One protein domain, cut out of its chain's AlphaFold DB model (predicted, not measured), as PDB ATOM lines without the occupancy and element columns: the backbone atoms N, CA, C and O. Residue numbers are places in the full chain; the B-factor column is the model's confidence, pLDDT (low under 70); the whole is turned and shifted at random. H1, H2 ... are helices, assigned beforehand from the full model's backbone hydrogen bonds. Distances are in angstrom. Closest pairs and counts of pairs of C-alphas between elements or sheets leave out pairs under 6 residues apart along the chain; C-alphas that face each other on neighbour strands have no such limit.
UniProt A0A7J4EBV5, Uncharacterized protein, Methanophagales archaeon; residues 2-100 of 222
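What this domain is: This is residues 2 to 100 of the 222 residues of an uncharacterized protein of Methanophagales archaeon (UniProt A0A7J4EBV5). The model is an open frame of three long helices: residues 5 to 13 of H1 pack slantwise on residues 80 to 88 of H4, while H2 lies across an empty middle from both. Long loops at both sides of the frame lead to and from H2 and the tiny H3 near its end. The printed part has 99 residues with four named helices, in the order H1, H2, H3, H4, and no named strand; the class is all helix. It is only just loose, close to extended, with a radius of gyration of the C-alphas of 18.5 A and spans of 53 by 38 by 23 A.

How they stand to each other: Start with H1, residues 2 to 20, and H4, residues 71 to 90: they touch, and their closest C-alphas, those of Ile 5 and Thr 84, are 6.6 A apart. They run the same way at a steep tilt of 48 degrees. H2, residues 33 to 51, is apart from H1 and H4. H3, residues 54 to 57, is close to H2 but not clearly touching it; look at the closest C-alphas, those of Phe 49 and Met 55, 6.7 A apart. In H1 and H4 every O i to N i+4 pair is within hydrogen-bond range, in H2 14 of 15 are, and H3 is too short for such a pair.

Where its parts are: Find C-alpha 2 at (89.197, -51.318, 243.413), where H1 begins; it runs 26.1 A to Phe 20. H2 begins at C-alpha 33, (97.814, -31.734, 274.878), and runs 26.9 A to Val 51. H3 spans 4.8 A from Gln 54 to Tyr 57. H4 runs 28.2 A from Phe 71 to C-alpha 90 at (75.690, -56.861, 256.095).

The domain as a whole: Val 24 and Pro 63 have the two C-alphas farthest apart, 54.3 A. The links H1 to H2 and H3 to H4 are long; H2 to H3 is tight. The printed part has no cut, and no printed residue is under 70 in pLDDT.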
ATOM      1  N   LEU A   2      88.998 -50.207 242.456       81.62
ATOM      2  CA  LEU A   2      89.197 -51.318 243.413       81.62
ATOM      3  C   LEU A   2      90.034 -50.952 244.655       81.62
ATOM      4  O   LEU A   2      89.640 -51.274 245.771       81.62
ATOM      5  N   GLY A   3      91.137 -50.215 244.475       87.69
ATOM      6  CA  GLY A   3      91.954 -49.743 245.600       87.69
ATOM      7  C   GLY A   3      91.175 -48.874 246.594       87.69
ATOM      8  O   GLY A   3      91.294 -49.069 247.794       87.69
ATOM      9  N   SER A   4      90.295 -47.991 246.106       87.81
ATOM     10  CA  SER A   4      89.476 -47.114 246.957       87.81
ATOM     11  C   SER A   4      88.507 -47.902 247.840       87.81
ATOM     12  O   SER A   4      88.337 -47.567 249.008       87.81
ATOM     13  N   ILE A   5      87.895 -48.958 247.294       91.94
ATOM     14  CA  ILE A   5      86.977 -49.840 248.030       91.94
ATOM     15  C   ILE A   5      87.741 -50.570 249.138       91.94
ATOM     16  O   ILE A   5      87.314 -50.565 250.289       91.94
ATOM     17  N   GLY A   6      88.897 -51.157 248.806       90.81
ATOM     18  CA  GLY A   6      89.731 -51.889 249.764       90.81
ATOM     19  C   GLY A   6      90.266 -51.008 250.895       90.81
ATOM     20  O   GLY A   6      90.245 -51.414 252.062       90.81
ATOM     21  N   THR A   7      90.689 -49.783 250.574       92.38
ATOM     22  CA  THR A   7      91.131 -48.799 251.568       92.38
ATOM     23  C   THR A   7      89.976 -48.370 252.469       92.38
ATOM     24  O   THR A   7      90.112 -48.428 253.691       92.38
ATOM     25  N   PHE A   8      88.820 -48.010 251.901       93.94
ATOM     26  CA  PHE A   8      87.653 -47.608 252.689       93.94
ATOM     27  C   PHE A   8      87.161 -48.739 253.602       93.94
ATOM     28  O   PHE A   8      86.932 -48.515 254.789       93.94
ATOM     29  N   LEU A   9      87.098 -49.973 253.091       92.56
ATOM     30  CA  LEU A   9      86.730 -51.154 253.871       92.56
ATOM     31  C   LEU A   9      87.713 -51.422 255.023       92.56
ATOM     32  O   LEU A   9      87.284 -51.753 256.128       92.56
ATOM     33  N   SER A  10      89.018 -51.255 254.789       91.56
ATOM     34  CA  SER A  10      90.048 -51.408 255.827       91.56
ATOM     35  C   SER A  10      89.887 -50.386 256.951       91.56
ATOM     36  O   SER A  10      89.900 -50.766 258.124       91.56
ATOM     37  N   PHE A  11      89.688 -49.108 256.610       92.62
ATOM     38  CA  PHE A  11      89.458 -48.063 257.610       92.62
ATOM     39  C   PHE A  11      88.181 -48.318 258.400       92.62
ATOM     40  O   PHE A  11      88.205 -48.274 259.627       92.62
ATOM     41  N   LEU A  12      87.095 -48.658 257.708       92.38
ATOM     42  CA  LEU A  12      85.797 -48.890 258.324       92.38
ATOM     43  C   LEU A  12      85.825 -50.110 259.262       92.38
ATOM     44  O   LEU A  12      85.274 -50.057 260.365       92.38
ATOM     45  N   LYS A  13      86.558 -51.168 258.886       91.50
ATOM     46  CA  LYS A  13      86.850 -52.318 259.754       91.50
ATOM     47  C   LYS A  13      87.586 -51.886 261.024       91.50
ATOM     48  O   LYS A  13      87.131 -52.216 262.117       91.50
ATOM     49  N   LEU A  14      88.695 -51.159 260.890       90.81
ATOM     50  CA  LEU A  14      89.490 -50.700 262.033       90.81
ATOM     51  C   LEU A  14      88.638 -49.837 262.967       90.81
ATOM     52  O   LEU A  14      88.495 -50.167 264.142       90.81
ATOM     53  N   THR A  15      88.006 -48.781 262.455       92.06
ATOM     54  CA  THR A  15      87.242 -47.848 263.292       92.06
ATOM     55  C   THR A  15      86.081 -48.534 264.005       92.06
ATOM     56  O   THR A  15      85.835 -48.264 265.179       92.06
ATOM     57  N   TYR A  16      85.389 -49.461 263.335       90.81
ATOM     58  CA  TYR A  16      84.283 -50.196 263.941       90.81
ATOM     59  C   TYR A  16      84.750 -51.105 265.086       90.81
ATOM     60  O   TYR A  16      84.202 -51.048 266.189       90.81
ATOM     61  N   PHE A  17      85.770 -51.933 264.849       88.88
ATOM     62  CA  PHE A  17      86.225 -52.899 265.851       88.88
ATOM     63  C   PHE A  17      87.025 -52.260 266.992       88.88
ATOM     64  O   PHE A  17      86.986 -52.796 268.098       88.88
ATOM     65  N   THR A  18      87.703 -51.135 266.753       88.00
ATOM     66  CA  THR A  18      88.477 -50.423 267.779       88.00
ATOM     67  C   THR A  18      87.604 -49.530 268.663       88.00
ATOM     68  O   THR A  18      87.803 -49.532 269.874       88.00
ATOM     69  N   PHE A  19      86.641 -48.786 268.100       88.00
ATOM     70  CA  PHE A  19      85.868 -47.789 268.865       88.00
ATOM     71  C   PHE A  19      84.446 -48.232 269.232       88.00
ATOM     72  O   PHE A  19      83.967 -47.895 270.310       88.00
ATOM     73  N   PHE A  20      83.750 -48.971 268.358       87.12
ATOM     74  CA  PHE A  20      82.325 -49.291 268.547       87.12
ATOM     75  C   PHE A  20      82.072 -50.677 269.153       87.12
ATOM     76  O   PHE A  20      80.966 -50.957 269.623       87.12
ATOM     77  N   ARG A  21      83.065 -51.574 269.146       84.44
ATOM     78  CA  ARG A  21      82.959 -52.868 269.833       84.44
ATOM     79  C   ARG A  21      83.044 -52.646 271.343       84.44
ATOM     80  O   ARG A  21      83.910 -51.917 271.813       84.44
ATOM     81  N   LYS A  22      82.179 -53.317 272.110       82.25
ATOM     82  CA  LYS A  22      82.218 -53.274 273.577       82.25
ATOM     83  C   LYS A  22      83.605 -53.694 274.075       82.25
ATOM     84  O   LYS A  22      84.016 -54.831 273.848       82.25
ATOM     85  N   ASN A  23      84.283 -52.776 274.753       81.75
ATOM     86  CA  ASN A  23      85.542 -53.012 275.445       81.75
ATOM     87  C   ASN A  23      85.248 -53.242 276.936       81.75
ATOM     88  O   ASN A  23      84.445 -52.513 277.517       81.75
ATOM     89  N   VAL A  24      85.832 -54.287 277.524       78.94
ATOM     90  CA  VAL A  24      85.643 -54.659 278.941       78.94
ATOM     91  C   VAL A  24      86.969 -54.629 279.711       78.94
ATOM     92  O   VAL A  24      86.965 -54.651 280.934       78.94
ATOM     93  N   GLU A  25      88.104 -54.549 279.012       79.81
ATOM     94  CA  GLU A  25      89.424 -54.841 279.582       79.81
ATOM     95  C   GLU A  25      90.362 -53.629 279.618       79.81
ATOM     96  O   GLU A  25      91.245 -53.577 280.470       79.81
ATOM     97  N   ILE A  26      90.201 -52.656 278.711       83.06
ATOM     98  CA  ILE A  26      91.170 -51.564 278.537       83.06
ATOM     99  C   ILE A  26      90.514 -50.217 278.838       83.06
ATOM    100  O   ILE A  26      89.601 -49.788 278.132       83.06
ATOM    101  N   GLU A  27      91.038 -49.522 279.847       83.31
ATOM    102  CA  GLU A  27      90.716 -48.125 280.133       83.31
ATOM    103  C   GLU A  27      91.611 -47.210 279.279       83.31
ATOM    104  O   GLU A  27      92.837 -47.199 279.410       83.31
ATOM    105  N   ALA A  28      91.006 -46.478 278.341       82.88
ATOM    106  CA  ALA A  28      91.733 -45.585 277.445       82.88
ATOM    107  C   ALA A  28      92.015 -44.241 278.131       82.88
ATOM    108  O   ALA A  28      91.096 -43.550 278.563       82.88
ATOM    109  N   LYS A  29      93.291 -43.848 278.191       87.94
ATOM    110  CA  LYS A  29      93.712 -42.527 278.671       87.94
ATOM    111  C   LYS A  29      93.666 -41.504 277.535       87.94
ATOM    112  O   LYS A  29      94.086 -41.800 276.417       87.94
ATOM    113  N   GLU A  30      93.226 -40.285 277.841       88.19
ATOM    114  CA  GLU A  30      93.274 -39.173 276.891       88.19
ATOM    115  C   GLU A  30      94.712 -38.802 276.495       88.19
ATOM    116  O   GLU A  30      95.667 -38.891 277.275       88.19
ATOM    117  N   VAL A  31      94.854 -38.376 275.241       91.12
ATOM    118  CA  VAL A  31      96.129 -37.995 274.636       91.12
ATOM    119  C   VAL A  31      96.622 -36.675 275.253       91.12
ATOM    120  O   VAL A  31      95.832 -35.741 275.392       91.12
ATOM    121  N   PRO A  32      97.916 -36.541 275.611       95.31
ATOM    122  CA  PRO A  32      98.450 -35.293 276.155       95.31
ATOM    123  C   PRO A  32      98.316 -34.135 275.159       95.31
ATOM    124  O   PRO A  32      98.435 -34.310 273.945       95.31
ATOM    125  N   ILE A  33      98.152 -32.918 275.682       95.06
ATOM    126  CA  ILE A  33      97.814 -31.734 274.878       95.06
ATOM    127  C   ILE A  33      98.836 -31.430 273.770       95.06
ATOM    128  O   ILE A  33      98.464 -31.038 272.667       95.06
ATOM    129  N   PHE A  34     100.122 -31.697 274.023       96.94
ATOM    130  CA  PHE A  34     101.199 -31.483 273.053       96.94
ATOM    131  C   PHE A  34     101.124 -32.411 271.833       96.94
ATOM    132  O   PHE A  34     101.657 -32.064 270.785       96.94
ATOM    133  N   MET A  35     100.446 -33.557 271.939       95.19
ATOM    134  CA  MET A  35     100.166 -34.441 270.803       95.19
ATOM    135  C   MET A  35      98.829 -34.093 270.133       95.19
ATOM    136  O   MET A  35      98.706 -34.209 268.915       95.19
ATOM    137  N   LEU A  36      97.853 -33.595 270.898       96.12
ATOM    138  CA  LEU A  36      96.544 -33.199 270.376       96.12
ATOM    139  C   LEU A  36      96.629 -31.983 269.440       96.12
ATOM    140  O   LEU A  36      95.991 -31.980 268.388       96.12
ATOM    141  N   ILE A  37      97.459 -30.987 269.767       97.12
ATOM    142  CA  ILE A  37      97.622 -29.775 268.945       97.12
ATOM    143  C   ILE A  37      98.052 -30.119 267.499       97.12
ATOM    144  O   ILE A  37      97.331 -29.733 266.575       97.12
ATOM    145  N   PRO A  38      99.143 -30.880 267.253       96.38
ATOM    146  CA  PRO A  38      99.506 -31.314 265.904       96.38
ATOM    147  C   PRO A  38      98.406 -32.106 265.193       96.38
ATOM    148  O   PRO A  38      98.167 -31.875 264.008       96.38
ATOM    149  N   MET A  39      97.712 -33.010 265.895       96.19
ATOM    150  CA  MET A  39      96.620 -33.792 265.302       96.19
ATOM    151  C   MET A  39      95.489 -32.888 264.805       96.19
ATOM    152  O   MET A  39      95.006 -33.076 263.689       96.19
ATOM    153  N   CYS A  40      95.108 -31.874 265.588       96.50
ATOM    154  CA  CYS A  40      94.096 -30.894 265.192       96.50
ATOM    155  C   CYS A  40      94.544 -30.044 263.999       96.50
ATOM    156  O   CYS A  40      93.756 -29.833 263.078       96.50
ATOM    157  N   VAL A  41      95.802 -29.591 263.979       97.69
ATOM    158  CA  VAL A  41      96.352 -28.812 262.857       97.69
ATOM    159  C   VAL A  41      96.342 -29.637 261.572       97.69
ATOM    160  O   VAL A  41      95.833 -29.178 260.553       97.69
ATOM    161  N   VAL A  42      96.837 -30.875 261.612       96.88
ATOM    162  CA  VAL A  42      96.850 -31.755 260.436       96.88
ATOM    163  C   VAL A  42      95.430 -32.077 259.974       96.88
ATOM    164  O   VAL A  42      95.156 -32.001 258.780       96.88
ATOM    165  N   ALA A  43      94.504 -32.370 260.893       96.69
ATOM    166  CA  ALA A  43      93.102 -32.598 260.548       96.69
ATOM    167  C   ALA A  43      92.478 -31.374 259.859       96.69
ATOM    168  O   ALA A  43      91.806 -31.521 258.837       96.69
ATOM    169  N   PHE A  44      92.753 -30.169 260.369       97.19
ATOM    170  CA  PHE A  44      92.311 -28.922 259.752       97.19
ATOM    171  C   PHE A  44      92.884 -28.751 258.337       97.19
ATOM    172  O   PHE A  44      92.127 -28.462 257.412       97.19
ATOM    173  N   LEU A  45      94.184 -29.000 258.137       95.50
ATOM    174  CA  LEU A  45      94.817 -28.941 256.814       95.50
ATOM    175  C   LEU A  45      94.202 -29.962 255.843       95.50
ATOM    176  O   LEU A  45      93.897 -29.607 254.707       95.50
ATOM    177  N   CYS A  46      93.972 -31.205 256.280       94.62
ATOM    178  CA  CYS A  46      93.338 -32.240 255.458       94.62
ATOM    179  C   CYS A  46      91.937 -31.824 254.990       94.62
ATOM    180  O   CYS A  46      91.598 -32.018 253.824       94.62
ATOM    181  N   VAL A  47      91.133 -31.225 255.875       95.38
ATOM    182  CA  VAL A  47      89.801 -30.713 255.513       95.38
ATOM    183  C   VAL A  47      89.915 -29.514 254.571       95.38
ATOM    184  O   VAL A  47      89.218 -29.477 253.559       95.38
ATOM    185  N   ALA A  48      90.811 -28.565 254.853       94.25
ATOM    186  CA  ALA A  48      90.999 -27.369 254.035       94.25
ATOM    187  C   ALA A  48      91.434 -27.708 252.599       94.25
ATOM    188  O   ALA A  48      90.828 -27.225 251.643       94.25
ATOM    189  N   PHE A  49      92.436 -28.580 252.437       92.19
ATOM    190  CA  PHE A  49      92.891 -29.033 251.119       92.19
ATOM    191  C   PHE A  49      91.886 -29.949 250.422       92.19
ATOM    192  O   PHE A  49      91.805 -29.927 249.196       92.19
ATOM    193  N   GLY A  50      91.124 -30.738 251.184       91.00
ATOM    194  CA  GLY A  50      90.054 -31.565 250.643       91.00
ATOM    195  C   GLY A  50      88.969 -30.708 250.003       91.00
ATOM    196  O   GLY A  50      88.707 -30.852 248.817       91.00
ATOM    197  N   VAL A  51      88.392 -29.777 250.768       91.69
ATOM    198  CA  VAL A  51      87.273 -28.926 250.324       91.69
ATOM    199  C   VAL A  51      87.700 -27.915 249.256       91.69
ATOM    200  O   VAL A  51      86.930 -27.642 248.337       91.69
ATOM    201  N   TYR A  52      88.913 -27.360 249.355       91.00
ATOM    202  CA  TYR A  52      89.418 -26.353 248.422       91.00
ATOM    203  C   TYR A  52      90.725 -26.804 247.737       91.00
ATOM    204  O   TYR A  52      91.815 -26.322 248.072       91.00
ATOM    205  N   PRO A  53      90.641 -27.702 246.733       88.56
ATOM    206  CA  PRO A  53      91.814 -28.268 246.058       88.56
ATOM    207  C   PRO A  53      92.600 -27.227 245.248       88.56
ATOM    208  O   PRO A  53      93.787 -27.414 244.978       88.56
ATOM    209  N   GLN A  54      91.974 -26.092 244.918       87.00
ATOM    210  CA  GLN A  54      92.608 -24.994 244.190       87.00
ATOM    211  C   GLN A  54      93.834 -24.431 244.923       87.00
ATOM    212  O   GLN A  54      94.778 -23.980 244.276       87.00
ATOM    213  N   MET A  55      93.861 -24.501 246.261       88.00
ATOM    214  CA  MET A  55      95.026 -24.097 247.055       88.00
ATOM    215  C   MET A  55      96.267 -24.936 246.730       88.00
ATOM    216  O   MET A  55      97.379 -24.417 246.756       88.00
ATOM    217  N   LEU A  56      96.080 -26.211 246.379       87.75
ATOM    218  CA  LEU A  56      97.160 -27.074 245.910       87.75
ATOM    219  C   LEU A  56      97.505 -26.774 244.448       87.75
ATOM    220  O   LEU A  56      98.679 -26.640 244.116       87.75
ATOM    221  N   TYR A  57      96.496 -26.623 243.583       88.12
ATOM    222  CA  TYR A  57      96.704 -26.380 242.150       88.12
ATOM    223  C   TYR A  57      97.455 -25.078 241.858       88.12
ATOM    224  O   TYR A  57      98.246 -25.043 240.923       88.12
ATOM    225  N   ALA A  58      97.287 -24.045 242.688       88.12
ATOM    226  CA  ALA A  58      98.022 -22.786 242.554       88.12
ATOM    227  C   ALA A  58      99.542 -22.918 242.785       88.12
ATOM    228  O   ALA A  58     100.303 -22.063 242.338       88.12
ATOM    229  N   ILE A  59      99.986 -23.965 243.489       90.94
ATOM    230  CA  ILE A  59     101.404 -24.209 243.798       90.94
ATOM    231  C   ILE A  59     102.064 -25.052 242.696       90.94
ATOM    232  O   ILE A  59     103.292 -25.092 242.589       90.94
ATOM    233  N   LEU A  60     101.275 -25.742 241.866       89.81
ATOM    234  CA  LEU A  60     101.820 -26.620 240.841       89.81
ATOM    235  C   LEU A  60     102.481 -25.805 239.712       89.81
ATOM    236  O   LEU A  60     101.880 -24.866 239.194       89.81
ATOM    237  N   PRO A  61     103.692 -26.193 239.267       90.31
ATOM    238  CA  PRO A  61     104.400 -25.502 238.188       90.31
ATOM    239  C   PRO A  61     103.794 -25.755 236.798       90.31
ATOM    240  O   PRO A  61     104.093 -25.022 235.860       90.31
ATOM    241  N   TYR A  62     102.957 -26.787 236.654       90.06
ATOM    242  CA  TYR A  62     102.304 -27.158 235.400       90.06
ATOM    243  C   TYR A  62     100.785 -26.979 235.505       90.06
ATOM    244  O   TYR A  62     100.213 -27.322 236.542       90.06
ATOM    245  N   PRO A  63     100.116 -26.491 234.442       82.19
ATOM    246  CA  PRO A  63      98.673 -26.296 234.452       82.19
ATOM    247  C   PRO A  63      97.944 -27.644 234.507       82.19
ATOM    248  O   PRO A  63      98.164 -28.521 233.670       82.19
ATOM    249  N   VAL A  64      97.060 -27.802 235.493       83.88
ATOM    250  CA  VAL A  64      96.199 -28.980 235.655       83.88
ATOM    251  C   VAL A  64      94.751 -28.566 235.418       83.88
ATOM    252  O   VAL A  64      94.211 -27.731 236.136       83.88
ATOM    253  N   HIS A  65      94.117 -29.178 234.419       80.38
ATOM    254  CA  HIS A  65      92.694 -29.017 234.121       80.38
ATOM    255  C   HIS A  65      91.935 -30.243 234.643       80.38
ATOM    256  O   HIS A  65      91.567 -31.128 233.873       80.38
ATOM    257  N   TYR A  66      91.788 -30.347 235.966       82.00
ATOM    258  CA  TYR A  66      91.039 -31.433 236.599       82.00
ATOM    259  C   TYR A  66      90.021 -30.879 237.593       82.00
ATOM    260  O   TYR A  66      90.380 -30.326 238.631       82.00
ATOM    261  N   ASP A  67      88.744 -31.088 237.284       83.75
ATOM    262  CA  ASP A  67      87.636 -30.696 238.144       83.75
ATOM    263  C   ASP A  67      87.297 -31.839 239.113       83.75
ATOM    264  O   ASP A  67      86.543 -32.767 238.802       83.75
ATOM    265  N   ALA A  68      87.867 -31.777 240.319       82.44
ATOM    266  CA  ALA A  68      87.699 -32.815 241.341       82.44
ATOM    267  C   ALA A  68      86.239 -33.006 241.802       82.44
ATOM    268  O   ALA A  68      85.854 -34.104 242.203       82.44
ATOM    269  N   TYR A  69      85.418 -31.956 241.716       86.00
ATOM    270  CA  TYR A  69      84.033 -31.919 242.201       86.00
ATOM    271  C   TYR A  69      82.988 -31.899 241.080       86.00
ATOM    272  O   TYR A  69      81.936 -31.271 241.200       86.00
ATOM    273  N   THR A  70      83.252 -32.585 239.968       90.12
ATOM    274  CA  THR A  70      82.198 -32.788 238.967       90.12
ATOM    275  C   THR A  70      81.110 -33.708 239.509       90.12
ATOM    276  O   THR A  70      81.376 -34.712 240.173       90.12
ATOM    277  N   PHE A  71      79.862 -33.394 239.165       92.44
ATOM    278  CA  PHE A  71      78.693 -34.118 239.653       92.44
ATOM    279  C   PHE A  71      78.782 -35.632 239.403       92.44
ATOM    280  O   PHE A  71      78.542 -36.428 240.307       92.44
ATOM    281  N   ALA A  72      79.206 -36.038 238.201       90.62
ATOM    282  CA  ALA A  72      79.341 -37.449 237.844       90.62
ATOM    283  C   ALA A  72      80.375 -38.185 238.718       90.62
ATOM    284  O   ALA A  72      80.110 -39.296 239.180       90.62
ATOM    285  N   HIS A  73      81.536 -37.573 238.987       88.69
ATOM    286  CA  HIS A  73      82.563 -38.180 239.834       88.69
ATOM    287  C   HIS A  73      82.134 -38.247 241.301       88.69
ATOM    288  O   HIS A  73      82.333 -39.277 241.951       88.69
ATOM    289  N   THR A  74      81.512 -37.190 241.825       90.94
ATOM    290  CA  THR A  74      81.073 -37.144 243.226       90.94
ATOM    291  C   THR A  74      79.950 -38.143 243.500       90.94
ATOM    292  O   THR A  74      80.011 -38.869 244.488       90.94
ATOM    293  N   VAL A  75      78.958 -38.248 242.613       95.00
ATOM    294  CA  VAL A  75      77.851 -39.200 242.792       95.00
ATOM    295  C   VAL A  75      78.343 -40.641 242.673       95.00
ATOM    296  O   VAL A  75      78.048 -41.450 243.549       95.00
ATOM    297  N   GLY A  76      79.158 -40.951 241.659       91.50
ATOM    298  CA  GLY A  76      79.688 -42.306 241.485       91.50
ATOM    299  C   GLY A  76      80.580 -42.757 242.647       91.50
ATOM    300  O   GLY A  76      80.530 -43.912 243.065       91.50
ATOM    301  N   THR A  77      81.374 -41.847 243.222       91.56
ATOM    302  CA  THR A  77      82.182 -42.159 244.414       91.56
ATOM    303  C   THR A  77      81.328 -42.287 245.674       91.56
ATOM    304  O   THR A  77      81.560 -43.207 246.457       91.56
ATOM    305  N   ALA A  78      80.312 -41.440 245.858       92.88
ATOM    306  CA  ALA A  78      79.382 -41.535 246.983       92.88
ATOM    307  C   ALA A  78      78.578 -42.846 246.966       92.88
ATOM    308  O   ALA A  78      78.479 -43.510 247.999       92.88
ATOM    309  N   GLU A  79      78.065 -43.259 245.804       94.31
ATOM    310  CA  GLU A  79      77.367 -44.537 245.631       94.31
ATOM    311  C   GLU A  79      78.283 -45.718 245.976       94.31
ATOM    312  O   GLU A  79      77.904 -46.606 246.742       94.31
ATOM    313  N   LEU A  80      79.525 -45.693 245.486       93.31
ATOM    314  CA  LEU A  80      80.510 -46.733 245.766       93.31
ATOM    315  C   LEU A  80      80.821 -46.849 247.269       93.31
ATOM    316  O   LEU A  80      80.880 -47.959 247.810       93.31
ATOM    317  N   LEU A  81      81.007 -45.717 247.954       93.50
ATOM    318  CA  LEU A  81      81.237 -45.679 249.400       93.50
ATOM    319  C   LEU A  81      80.008 -46.174 250.173       93.50
ATOM    320  O   LEU A  81      80.156 -46.981 251.092       93.50
ATOM    321  N   ALA A  82      78.803 -45.764 249.769       94.94
ATOM    322  CA  ALA A  82      77.553 -46.209 250.378       94.94
ATOM    323  C   ALA A  82      77.361 -47.727 250.239       94.94
ATOM    324  O   ALA A  82      77.079 -48.403 251.231       94.94
ATOM    325  N   MET A  83      77.593 -48.283 249.047       94.81
ATOM    326  CA  MET A  83      77.520 -49.727 248.808       94.81
ATOM    327  C   MET A  83      78.574 -50.500 249.605       94.81
ATOM    328  O   MET A  83      78.276 -51.550 250.172       94.81
ATOM    329  N   THR A  84      79.794 -49.968 249.716       93.38
ATOM    330  CA  THR A  84      80.864 -50.597 250.509       93.38
ATOM    331  C   THR A  84      80.528 -50.600 252.003       93.38
ATOM    332  O   THR A  84      80.700 -51.619 252.672       93.38
ATOM    333  N   ALA A  85      80.010 -49.485 252.531       93.19
ATOM    334  CA  ALA A  85      79.565 -49.396 253.920       93.19
ATOM    335  C   ALA A  85      78.402 -50.362 254.192       93.19
ATOM    336  O   ALA A  85      78.449 -51.122 255.160       93.19
ATOM    337  N   PHE A  86      77.399 -50.392 253.311       94.75
ATOM    338  CA  PHE A  86      76.281 -51.333 253.392       94.75
ATOM    339  C   PHE A  86      76.767 -52.789 253.419       94.75
ATOM    340  O   PHE A  86      76.386 -53.555 254.307       94.75
ATOM    341  N   MET A  87      77.674 -53.153 252.507       91.88
ATOM    342  CA  MET A  87      78.264 -54.490 252.448       91.88
ATOM    343  C   MET A  87      79.020 -54.836 253.735       91.88
ATOM    344  O   MET A  87      78.864 -55.937 254.256       91.88
ATOM    345  N   PHE A  88      79.788 -53.908 254.306       92.12
ATOM    346  CA  PHE A  88      80.452 -54.158 255.584       92.12
ATOM    347  C   PHE A  88      79.455 -54.471 256.706       92.12
ATOM    348  O   PHE A  88      79.654 -55.439 257.439       92.12
ATOM    349  N   PHE A  89      78.381 -53.686 256.848       90.38
ATOM    350  CA  PHE A  89      77.392 -53.924 257.904       90.38
ATOM    351  C   PHE A  89      76.625 -55.233 257.695       90.38
ATOM    352  O   PHE A  89      76.382 -55.945 258.673       90.38
ATOM    353  N   ALA A  90      76.316 -55.588 256.444       92.31
ATOM    354  CA  ALA A  90      75.690 -56.861 256.095       92.31
ATOM    355  C   ALA A  90      76.606 -58.069 256.384       92.31
ATOM    356  O   ALA A  90      76.162 -59.060 256.960       92.31
ATOM    357  N   PHE A  91      77.900 -57.976 256.055       91.12
ATOM    358  CA  PHE A  91      78.878 -59.070 256.179       91.12
ATOM    359  C   PHE A  91      79.803 -58.953 257.403       91.12
ATOM    360  O   PHE A  91      80.836 -59.624 257.481       91.12
ATOM    361  N   ARG A  92      79.436 -58.148 258.406       84.62
ATOM    362  CA  ARG A  92      80.268 -57.869 259.594       84.62
ATOM    363  C   ARG A  92      80.743 -59.120 260.339       84.62
ATOM    364  O   ARG A  92      81.834 -59.113 260.901       84.62
ATOM    365  N   VAL A  93      79.934 -60.183 260.342       79.81
ATOM    366  CA  VAL A  93      80.251 -61.455 261.016       79.81
ATOM    367  C   VAL A  93      81.376 -62.202 260.298       79.81
ATOM    368  O   VAL A  93      82.252 -62.754 260.952       79.81
ATOM    369  N   LEU A  94      81.407 -62.156 258.964       82.12
ATOM    370  CA  LEU A  94      82.449 -62.799 258.162       82.12
ATOM    371  C   LEU A  94      83.802 -62.075 258.282       82.12
ATOM    372  O   LEU A  94      84.857 -62.695 258.188       82.12
ATOM    373  N   ILE A  95      83.777 -60.757 258.500       82.56
ATOM    374  CA  ILE A  95      84.962 -59.881 258.469       82.56
ATOM    375  C   ILE A  95      85.607 -59.721 259.863       82.56
ATOM    376  O   ILE A  95      86.599 -58.995 260.011       82.56
ATOM    377  N   MET A  96      85.093 -60.405 260.893       81.38
ATOM    378  CA  MET A  96      85.614 -60.290 262.257       81.38
ATOM    379  C   MET A  96      87.128 -60.582 262.329       81.38
ATOM    380  O   MET A  96      87.639 -61.464 261.629       81.38
ATOM    381  N   PRO A  97      87.888 -59.814 263.134       78.94
ATOM    382  CA  PRO A  97      89.302 -60.088 263.348       78.94
ATOM    383  C   PRO A  97      89.465 -61.458 264.018       78.94
ATOM    384  O   PRO A  97      88.802 -61.753 265.007       78.94
ATOM    385  N   HIS A  98      90.336 -62.288 263.450       80.38
ATOM    386  CA  HIS A  98      90.684 -63.597 263.995       80.38
ATOM    387  C   HIS A  98      91.961 -63.464 264.825       80.38
ATOM    388  O   HIS A  98      92.890 -62.761 264.420       80.38
ATOM    389  N   GLU A  99      92.034 -64.162 265.954       78.81
ATOM    390  CA  GLU A  99      93.222 -64.186 266.809       78.81
ATOM    391  C   GLU A  99      94.318 -65.028 266.148       78.81
ATOM    392  O   GLU A  99      94.370 -66.254 266.260       78.81
ATOM    393  N   ARG A 100      95.177 -64.366 265.368       78.88
ATOM    394  CA  ARG A 100      96.308 -64.984 264.671       78.88
ATOM    395  C   ARG A 100      97.567 -64.182 264.966       78.88
ATOM    396  O   ARG A 100      97.593 -62.965 264.802       78.88
TER     397      ARG A 100